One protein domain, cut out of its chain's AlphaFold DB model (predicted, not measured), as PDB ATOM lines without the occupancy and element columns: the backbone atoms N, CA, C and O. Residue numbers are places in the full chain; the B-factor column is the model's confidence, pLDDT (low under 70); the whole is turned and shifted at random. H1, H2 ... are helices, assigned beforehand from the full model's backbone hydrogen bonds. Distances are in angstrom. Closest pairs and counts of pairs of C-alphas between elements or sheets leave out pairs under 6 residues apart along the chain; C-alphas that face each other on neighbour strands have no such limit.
ATOM      1  N   LEU A  10       0.267  -7.768 -20.325       96.50
ATOM      2  CA  LEU A  10       1.060  -7.403 -21.501       96.50
ATOM      3  C   LEU A  10       0.483  -7.924 -22.826       96.50
ATOM      4  O   LEU A  10       1.180  -7.950 -23.830       96.50
ATOM      5  N   ILE A  11      -0.782  -8.365 -22.876       95.31
ATOM      6  CA  ILE A  11      -1.354  -8.960 -24.102       95.31
ATOM      7  C   ILE A  11      -1.339  -8.005 -25.307       95.31
ATOM      8  O   ILE A  11      -1.368  -8.463 -26.444       95.31
ATOM      9  N   ARG A  12      -1.310  -6.691 -25.059       93.38
ATOM     10  CA  ARG A  12      -1.247  -5.647 -26.091       93.38
ATOM     11  C   ARG A  12       0.161  -5.099 -26.323       93.38
ATOM     12  O   ARG A  12       0.315  -4.287 -27.222       93.38
ATOM     13  N   THR A  13       1.151  -5.515 -25.538       93.62
ATOM     14  CA  THR A  13       2.522  -5.004 -25.620       93.62
ATOM     15  C   THR A  13       3.340  -5.897 -26.554       93.62
ATOM     16  O   THR A  13       3.453  -7.098 -26.294       93.62
ATOM     17  N   PRO A  14       3.911  -5.363 -27.645       90.00
ATOM     18  CA  PRO A  14       4.830  -6.106 -28.495       90.00
ATOM     19  C   PRO A  14       6.054  -6.629 -27.734       90.00
ATOM     20  O   PRO A  14       6.566  -5.996 -26.811       90.00
ATOM     21  N   GLU A  15       6.579  -7.766 -28.189       90.69
ATOM     22  CA  GLU A  15       7.778  -8.387 -27.613       90.69
ATOM     23  C   GLU A  15       8.986  -7.442 -27.651       90.69
ATOM     24  O   GLU A  15       9.689  -7.299 -26.655       90.69
ATOM     25  N   ARG A  16       9.165  -6.709 -28.760       89.94
ATOM     26  CA  ARG A  16      10.237  -5.715 -28.909       89.94
ATOM     27  C   ARG A  16      10.163  -4.601 -27.863       89.94
ATOM     28  O   ARG A  16      11.201  -4.181 -27.370       89.94
ATOM     29  N   GLU A  17       8.968  -4.125 -27.527       93.38
ATOM     30  CA  GLU A  17       8.792  -3.081 -26.508       93.38
ATOM     31  C   GLU A  17       9.081  -3.623 -25.107       93.38
ATOM     32  O   GLU A  17       9.761  -2.964 -24.327       93.38
ATOM     33  N   SER A  18       8.645  -4.855 -24.818       95.50
ATOM     34  CA  SER A  18       8.967  -5.528 -23.551       95.50
ATOM     35  C   SER A  18      10.478  -5.736 -23.395       95.50
ATOM     36  O   SER A  18      11.019  -5.505 -22.320       95.50
ATOM     37  N   LEU A  19      11.170  -6.124 -24.475       95.06
ATOM     38  CA  LEU A  19      12.627  -6.263 -24.488       95.06
ATOM     39  C   LEU A  19      13.325  -4.919 -24.270       95.06
ATOM     40  O   LEU A  19      14.217  -4.835 -23.435       95.06
ATOM     41  N   LEU A  20      12.915  -3.867 -24.989       97.06
ATOM     42  CA  LEU A  20      13.483  -2.529 -24.812       97.06
ATOM     43  C   LEU A  20      13.317  -2.041 -23.373       97.06
ATOM     44  O   LEU A  20      14.279  -1.536 -22.807       97.06
ATOM     45  N   TYR A  21      12.143  -2.243 -22.770       97.50
ATOM     46  CA  TYR A  21      11.918  -1.921 -21.362       97.50
ATOM     47  C   TYR A  21      12.923  -2.636 -20.453       97.50
ATOM     48  O   TYR A  21      13.589  -1.984 -19.656       97.50
ATOM     49  N   CYS A  22      13.094  -3.955 -20.610       97.62
ATOM     50  CA  CYS A  22      14.069  -4.699 -19.813       97.62
ATOM     51  C   CYS A  22      15.504  -4.191 -20.006       97.62
ATOM     52  O   CYS A  22      16.264  -4.183 -19.047       97.62
ATOM     53  N   LEU A  23      15.874  -3.767 -21.219       97.19
ATOM     54  CA  LEU A  23      17.208  -3.233 -21.502       97.19
ATOM     55  C   LEU A  23      17.437  -1.852 -20.868       97.19
ATOM     56  O   LEU A  23      18.506  -1.626 -20.318       97.19
ATOM     57  N   TYR A  24      16.456  -0.945 -20.933       98.06
ATOM     58  CA  TYR A  24      16.569   0.398 -20.345       98.06
ATOM     59  C   TYR A  24      16.545   0.382 -18.816       98.06
ATOM     60  O   TYR A  24      17.265   1.149 -18.189       98.06
ATOM     61  N   GLU A  25      15.729  -0.492 -18.230       98.25
ATOM     62  CA  GLU A  25      15.587  -0.636 -16.776       98.25
ATOM     63  C   GLU A  25      16.567  -1.662 -16.185       98.25
ATOM     64  O   GLU A  25      16.447  -2.030 -15.018       98.25
ATOM     65  N   GLU A  26      17.492  -2.178 -17.002       97.50
ATOM     66  CA  GLU A  26      18.488  -3.188 -16.619       97.50
ATOM     67  C   GLU A  26      17.873  -4.413 -15.906       97.50
ATOM     68  O   GLU A  26      18.472  -5.035 -15.027       97.50
ATOM     69  N   VAL A  27      16.651  -4.794 -16.295       97.81
ATOM     70  CA  VAL A  27      15.957  -5.959 -15.740       97.81
ATOM     71  C   VAL A  27      16.636  -7.220 -16.275       97.81
ATOM     72  O   VAL A  27      16.601  -7.456 -17.485       97.81
ATOM     73  N   PRO A  28      17.208  -8.084 -15.417       96.69
ATOM     74  CA  PRO A  28      17.899  -9.277 -15.881       96.69
ATOM     75  C   PRO A  28      16.914 -10.272 -16.503       96.69
ATOM     76  O   PRO A  28      15.872 -10.599 -15.926       96.69
ATOM     77  N   PHE A  29      17.267 -10.812 -17.669       95.00
ATOM     78  CA  PHE A  29      16.494 -11.843 -18.357       95.00
ATOM     79  C   PHE A  29      17.403 -12.910 -18.976       95.00
ATOM     80  O   PHE A  29      18.613 -12.748 -19.100       95.00
ATOM     81  N   ARG A  30      16.810 -14.050 -19.340       94.50
ATOM     82  CA  ARG A  30      17.518 -15.154 -19.994       94.50
ATOM     83  C   ARG A  30      17.488 -14.961 -21.509       94.50
ATOM     84  O   ARG A  30      16.414 -15.013 -22.096       94.50
ATOM     85  N   THR A  40       9.393 -25.168 -33.623       88.06
ATOM     86  CA  THR A  40       7.997 -25.029 -33.196       88.06
ATOM     87  C   THR A  40       7.210 -24.161 -34.181       88.06
ATOM     88  O   THR A  40       7.602 -23.036 -34.496       88.06
ATOM     89  N   LYS A  41       6.022 -24.635 -34.586       89.31
ATOM     90  CA  LYS A  41       5.082 -23.880 -35.442       89.31
ATOM     91  C   LYS A  41       4.753 -22.491 -34.886       89.31
ATOM     92  O   LYS A  41       4.416 -21.576 -35.629       89.31
ATOM     93  N   THR A  42       4.832 -22.323 -33.565       88.81
ATOM     94  CA  THR A  42       4.661 -21.023 -32.911       88.81
ATOM     95  C   THR A  42       5.745 -20.035 -33.338       88.81
ATOM     96  O   THR A  42       5.399 -18.927 -33.735       88.81
ATOM     97  N   LYS A  43       7.029 -20.428 -33.330       86.88
ATOM     98  CA  LYS A  43       8.131 -19.564 -33.788       86.88
ATOM     99  C   LYS A  43       7.984 -19.206 -35.267       86.88
ATOM    100  O   LYS A  43       8.207 -18.061 -35.639       86.88
ATOM    101  N   GLU A  44       7.558 -20.151 -36.103       90.06
ATOM    102  CA  GLU A  44       7.298 -19.897 -37.528       90.06
ATOM    103  C   GLU A  44       6.185 -18.860 -37.737       90.06
ATOM    104  O   GLU A  44       6.367 -17.887 -38.464       90.06
ATOM    105  N   ARG A  45       5.053 -19.010 -37.039       91.50
ATOM    106  CA  ARG A  45       3.936 -18.052 -37.099       91.50
ATOM    107  C   ARG A  45       4.333 -16.665 -36.599       91.50
ATOM    108  O   ARG A  45       3.921 -15.673 -37.193       91.50
ATOM    109  N   LEU A  46       5.139 -16.592 -35.537       89.75
ATOM    110  CA  LEU A  46       5.660 -15.323 -35.025       89.75
ATOM    111  C   LEU A  46       6.569 -14.633 -36.048       89.75
ATOM    112  O   LEU A  46       6.422 -13.434 -36.253       89.75
ATOM    113  N   LYS A  47       7.432 -15.375 -36.757       90.06
ATOM    114  CA  LYS A  47       8.259 -14.816 -37.842       90.06
ATOM    115  C   LYS A  47       7.417 -14.234 -38.978       90.06
ATOM    116  O   LYS A  47       7.727 -13.151 -39.461       90.06
ATOM    117  N   ILE A  48       6.348 -14.920 -39.382       92.00
ATOM    118  CA  ILE A  48       5.422 -14.403 -40.405       92.00
ATOM    119  C   ILE A  48       4.783 -13.101 -39.919       92.00
ATOM    120  O   ILE A  48       4.771 -12.107 -40.643       92.00
ATOM    121  N   LEU A  49       4.297 -13.082 -38.675       91.12
ATOM    122  CA  LEU A  49       3.713 -11.880 -38.091       91.12
ATOM    123  C   LEU A  49       4.732 -10.735 -38.011       91.12
ATOM    124  O   LEU A  49       4.368  -9.594 -38.274       91.12
ATOM    125  N   GLU A  50       5.994 -11.024 -37.690       89.38
ATOM    126  CA  GLU A  50       7.090 -10.050 -37.680       89.38
ATOM    127  C   GLU A  50       7.288  -9.409 -39.052       89.38
ATOM    128  O   GLU A  50       7.315  -8.187 -39.149       89.38
ATOM    129  N   ILE A  51       7.376 -10.225 -40.105       92.50
ATOM    130  CA  ILE A  51       7.558  -9.761 -41.486       92.50
ATOM    131  C   ILE A  51       6.415  -8.825 -41.882       92.50
ATOM    132  O   ILE A  51       6.669  -7.690 -42.275       92.50
ATOM    133  N   LEU A  52       5.167  -9.252 -41.679       93.31
ATOM    134  CA  LEU A  52       3.990  -8.434 -41.983       93.31
ATOM    135  C   LEU A  52       3.981  -7.118 -41.188       93.31
ATOM    136  O   LEU A  52       3.615  -6.063 -41.700       93.31
ATOM    137  N   SER A  53       4.425  -7.165 -39.932       90.94
ATOM    138  CA  SER A  53       4.444  -5.990 -39.055       90.94
ATOM    139  C   SER A  53       5.512  -4.963 -39.431       90.94
ATOM    140  O   SER A  53       5.392  -3.811 -39.021       90.94
ATOM    141  N   ARG A  54       6.552  -5.351 -40.183       89.50
ATOM    142  CA  ARG A  54       7.567  -4.411 -40.687       89.50
ATOM    143  C   ARG A  54       6.990  -3.476 -41.742       89.50
ATOM    144  O   ARG A  54       7.312  -2.296 -41.733       89.50
ATOM    145  N   GLU A  55       6.135  -4.001 -42.615       92.12
ATOM    146  CA  GLU A  55       5.466  -3.215 -43.658       92.12
ATOM    147  C   GLU A  55       4.267  -2.443 -43.099       92.12
ATOM    148  O   GLU A  55       4.022  -1.301 -43.479       92.12
ATOM    149  N   ASN A  56       3.533  -3.044 -42.156       93.06
ATOM    150  CA  ASN A  56       2.400  -2.407 -41.497       93.06
ATOM    151  C   ASN A  56       2.422  -2.671 -39.980       93.06
ATOM    152  O   ASN A  56       1.913  -3.702 -39.520       93.06
ATOM    153  N   PRO A  57       2.921  -1.711 -39.175       87.69
ATOM    154  CA  PRO A  57       2.999  -1.840 -37.717       87.69
ATOM    155  C   PRO A  57       1.654  -2.140 -37.034       87.69
ATOM    156  O   PRO A  57       1.614  -2.719 -35.948       87.69
ATOM    157  N   GLY A  58       0.535  -1.786 -37.677       91.94
ATOM    158  CA  GLY A  58      -0.814  -2.017 -37.171       91.94
ATOM    159  C   GLY A  58      -1.265  -3.481 -37.195       91.94
ATOM    160  O   GLY A  58      -2.210  -3.827 -36.481       91.94
ATOM    161  N   ILE A  59      -0.608  -4.359 -37.966       93.50
ATOM    162  CA  ILE A  59      -1.083  -5.733 -38.201       93.50
ATOM    163  C   ILE A  59      -1.196  -6.545 -36.908       93.50
ATOM    164  O   ILE A  59      -2.187  -7.254 -36.730       93.50
ATOM    165  N   ARG A  60      -0.253  -6.425 -35.964       91.31
ATOM    166  CA  ARG A  60      -0.324  -7.175 -34.691       91.31
ATOM    167  C   ARG A  60      -1.555  -6.799 -33.876       91.31
ATOM    168  O   ARG A  60      -2.246  -7.672 -33.351       91.31
ATOM    169  N   TYR A  61      -1.839  -5.502 -33.798       93.69
ATOM    170  CA  TYR A  61      -2.977  -4.967 -33.058       93.69
ATOM    171  C   TYR A  61      -4.299  -5.366 -33.707       93.69
ATOM    172  O   TYR A  61      -5.224  -5.789 -33.012       93.69
ATOM    173  N   GLN A  62      -4.371  -5.297 -35.038       94.88
ATOM    174  CA  GLN A  62      -5.539  -5.737 -35.798       94.88
ATOM    175  C   GLN A  62      -5.769  -7.242 -35.644       94.88
ATOM    176  O   GLN A  62      -6.884  -7.652 -35.337       94.88
ATOM    177  N   ALA A  63      -4.723  -8.064 -35.760       94.00
ATOM    178  CA  ALA A  63      -4.810  -9.510 -35.572       94.00
ATOM    179  C   ALA A  63      -5.300  -9.874 -34.162       94.00
ATOM    180  O   ALA A  63      -6.208 -10.697 -34.017       94.00
ATOM    181  N   LEU A  64      -4.761  -9.226 -33.122       95.06
ATOM    182  CA  LEU A  64      -5.224  -9.422 -31.748       95.06
ATOM    183  C   LEU A  64      -6.683  -8.989 -31.579       95.06
ATOM    184  O   LEU A  64      -7.465  -9.714 -30.965       95.06
ATOM    185  N   LYS A  65      -7.067  -7.831 -32.122       96.56
ATOM    186  CA  LYS A  65      -8.448  -7.342 -32.063       96.56
ATOM    187  C   LYS A  65      -9.407  -8.332 -32.724       96.56
ATOM    188  O   LYS A  65     -10.365  -8.750 -32.080       96.56
ATOM    189  N   SER A  66      -9.103  -8.769 -33.943       96.75
ATOM    190  CA  SER A  66      -9.890  -9.771 -34.665       96.75
ATOM    191  C   SER A  66      -9.995 -11.081 -33.883       96.75
ATOM    192  O   SER A  66     -11.086 -11.627 -33.749       96.75
ATOM    193  N   PHE A  67      -8.899 -11.555 -33.283       96.00
ATOM    194  CA  PHE A  67      -8.914 -12.737 -32.417       96.00
ATOM    195  C   PHE A  67      -9.835 -12.565 -31.200       96.00
ATOM    196  O   PHE A  67     -10.600 -13.473 -30.874       96.00
ATOM    197  N   MET A  68      -9.787 -11.412 -30.528       96.50
ATOM    198  CA  MET A  68     -10.635 -11.125 -29.367       96.50
ATOM    199  C   MET A  68     -12.114 -11.028 -29.754       96.50
ATOM    200  O   MET A  68     -12.969 -11.532 -29.025       96.50
ATOM    201  N   ASP A  69     -12.419 -10.407 -30.893       97.00
ATOM    202  CA  ASP A  69     -13.786 -10.275 -31.398       97.00
ATOM    203  C   ASP A  69     -14.350 -11.653 -31.800       97.00
ATOM    204  O   ASP A  69     -15.442 -12.021 -31.362       97.00
ATOM    205  N   LEU A  70     -13.566 -12.479 -32.506       96.81
ATOM    206  CA  LEU A  70     -13.932 -13.860 -32.846       96.81
ATOM    207  C   LEU A  70     -14.098 -14.748 -31.609       96.81
ATOM    208  O   LEU A  70     -15.049 -15.522 -31.532       96.81
ATOM    209  N   SER A  71     -13.216 -14.620 -30.615       95.50
ATOM    210  CA  SER A  71     -13.288 -15.416 -29.383       95.50
ATOM    211  C   SER A  71     -14.604 -15.182 -28.639       95.50
ATOM    212  O   SER A  71     -15.242 -16.141 -28.218       95.50
ATOM    213  N   LYS A  72     -15.068 -13.927 -28.549       95.00
ATOM    214  CA  LYS A  72     -16.371 -13.595 -27.942       95.00
ATOM    215  C   LYS A  72     -17.540 -14.243 -28.682       95.00
ATOM    216  O   LYS A  72     -18.514 -14.637 -28.045       95.00
ATOM    217  N   ILE A  73     -17.470 -14.324 -30.011       95.81
ATOM    218  CA  ILE A  73     -18.496 -14.989 -30.824       95.81
ATOM    219  C   ILE A  73     -18.474 -16.491 -30.536       95.81
ATOM    220  O   ILE A  73     -19.510 -17.067 -30.215       95.81
ATOM    221  N   LEU A  74     -17.303 -17.126 -30.583       94.94
ATOM    222  CA  LEU A  74     -17.163 -18.564 -30.344       94.94
ATOM    223  C   LEU A  74     -17.600 -18.963 -28.930       94.94
ATOM    224  O   LEU A  74     -18.310 -19.947 -28.767       94.94
ATOM    225  N   GLU A  75     -17.261 -18.171 -27.913       92.81
ATOM    226  CA  GLU A  75     -17.663 -18.437 -26.526       92.81
ATOM    227  C   GLU A  75     -19.181 -18.434 -26.306       92.81
ATOM    228  O   GLU A  75     -19.648 -19.091 -25.376       92.81
ATOM    229  N   LYS A  76     -19.941 -17.701 -27.131       93.12
ATOM    230  CA  LYS A  76     -21.411 -17.689 -27.088       93.12
ATOM    231  C   LYS A  76     -22.038 -18.858 -27.842       93.12
ATOM    232  O   LYS A  76     -23.134 -19.273 -27.487       93.12
ATOM    233  N   ASN A  77     -21.372 -19.345 -28.887       94.56
ATOM    234  CA  ASN A  77     -21.938 -20.316 -29.826       94.56
ATOM    235  C   ASN A  77     -21.451 -21.754 -29.593       94.56
ATOM    236  O   ASN A  77     -22.009 -22.682 -30.171       94.56
ATOM    237  N   ILE A  78     -20.417 -21.956 -28.776       94.19
ATOM    238  CA  ILE A  78     -19.861 -23.278 -28.480       94.19
ATOM    239  C   ILE A  78     -20.249 -23.686 -27.063       94.19
ATOM    240  O   ILE A  78     -19.911 -23.007 -26.088       94.19
ATOM    241  N   GLU A  79     -20.910 -24.837 -26.945       92.00
ATOM    242  CA  GLU A  79     -21.221 -25.426 -25.647       92.00
ATOM    243  C   GLU A  79     -19.928 -25.813 -24.915       92.00
ATOM    244  O   GLU A  79     -19.058 -26.517 -25.437       92.00
ATOM    245  N   LYS A  80     -19.784 -25.322 -23.681       87.50
ATOM    246  CA  LYS A  80     -18.619 -25.632 -22.851       87.50
ATOM    247  C   LYS A  80     -18.800 -27.023 -22.246       87.50
ATOM    248  O   LYS A  80     -19.847 -27.290 -21.655       87.50
TER     249      LYS A  80
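What this domain is: This is residues 10 to 30 and 40 to 80 of the 117 residues of the protein "TIGR00269 family protein" of Candidatus Bathyarchaeota archaeon (UniProt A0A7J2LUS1). H2 and H3 meet where H2 ends and H3 begins and open as a V, while H1 lies by itself; H1 and H3 reach toward opposite ends of the longest axis. The 62 printed residues hold three named helices, H1, H2, H3 along the chain, and no named strand: all helix. The whole is loose, radius of gyration of the C-alphas 15.3 A, and elongated, 46 by 27 by 24 A.

How they stand to each other: Start with H1, residues 15 to 24, apart from H2, residues 41 to 55, and H3, residues 59 to 77. H2, with residues 49 to 53 alone, touches residues 59 to 60 of H3; their closest C-alphas, Ser 53 and Ile 59, are 5.6 A apart. They run opposite ways at a steep tilt of 52 degrees. Every O i to N i+4 pair is within hydrogen-bond range in H1, 10 of 11 in H2 and 14 of 15 in H3.

Where its parts are: Find C-alpha 15 at (7.778, -8.387, -27.613); H1 runs 14.4 A from there. H2 spans 22.2 A, and H3 26.8 A to C-alpha 77 at (-21.938, -20.316, -29.826).

The domain as a whole: Residues 31 to 39 are not printed; C-alphas 30 and 40 are 19.0 A apart. The link from H2 to H3 is tight. No printed residue is under pLDDT 70.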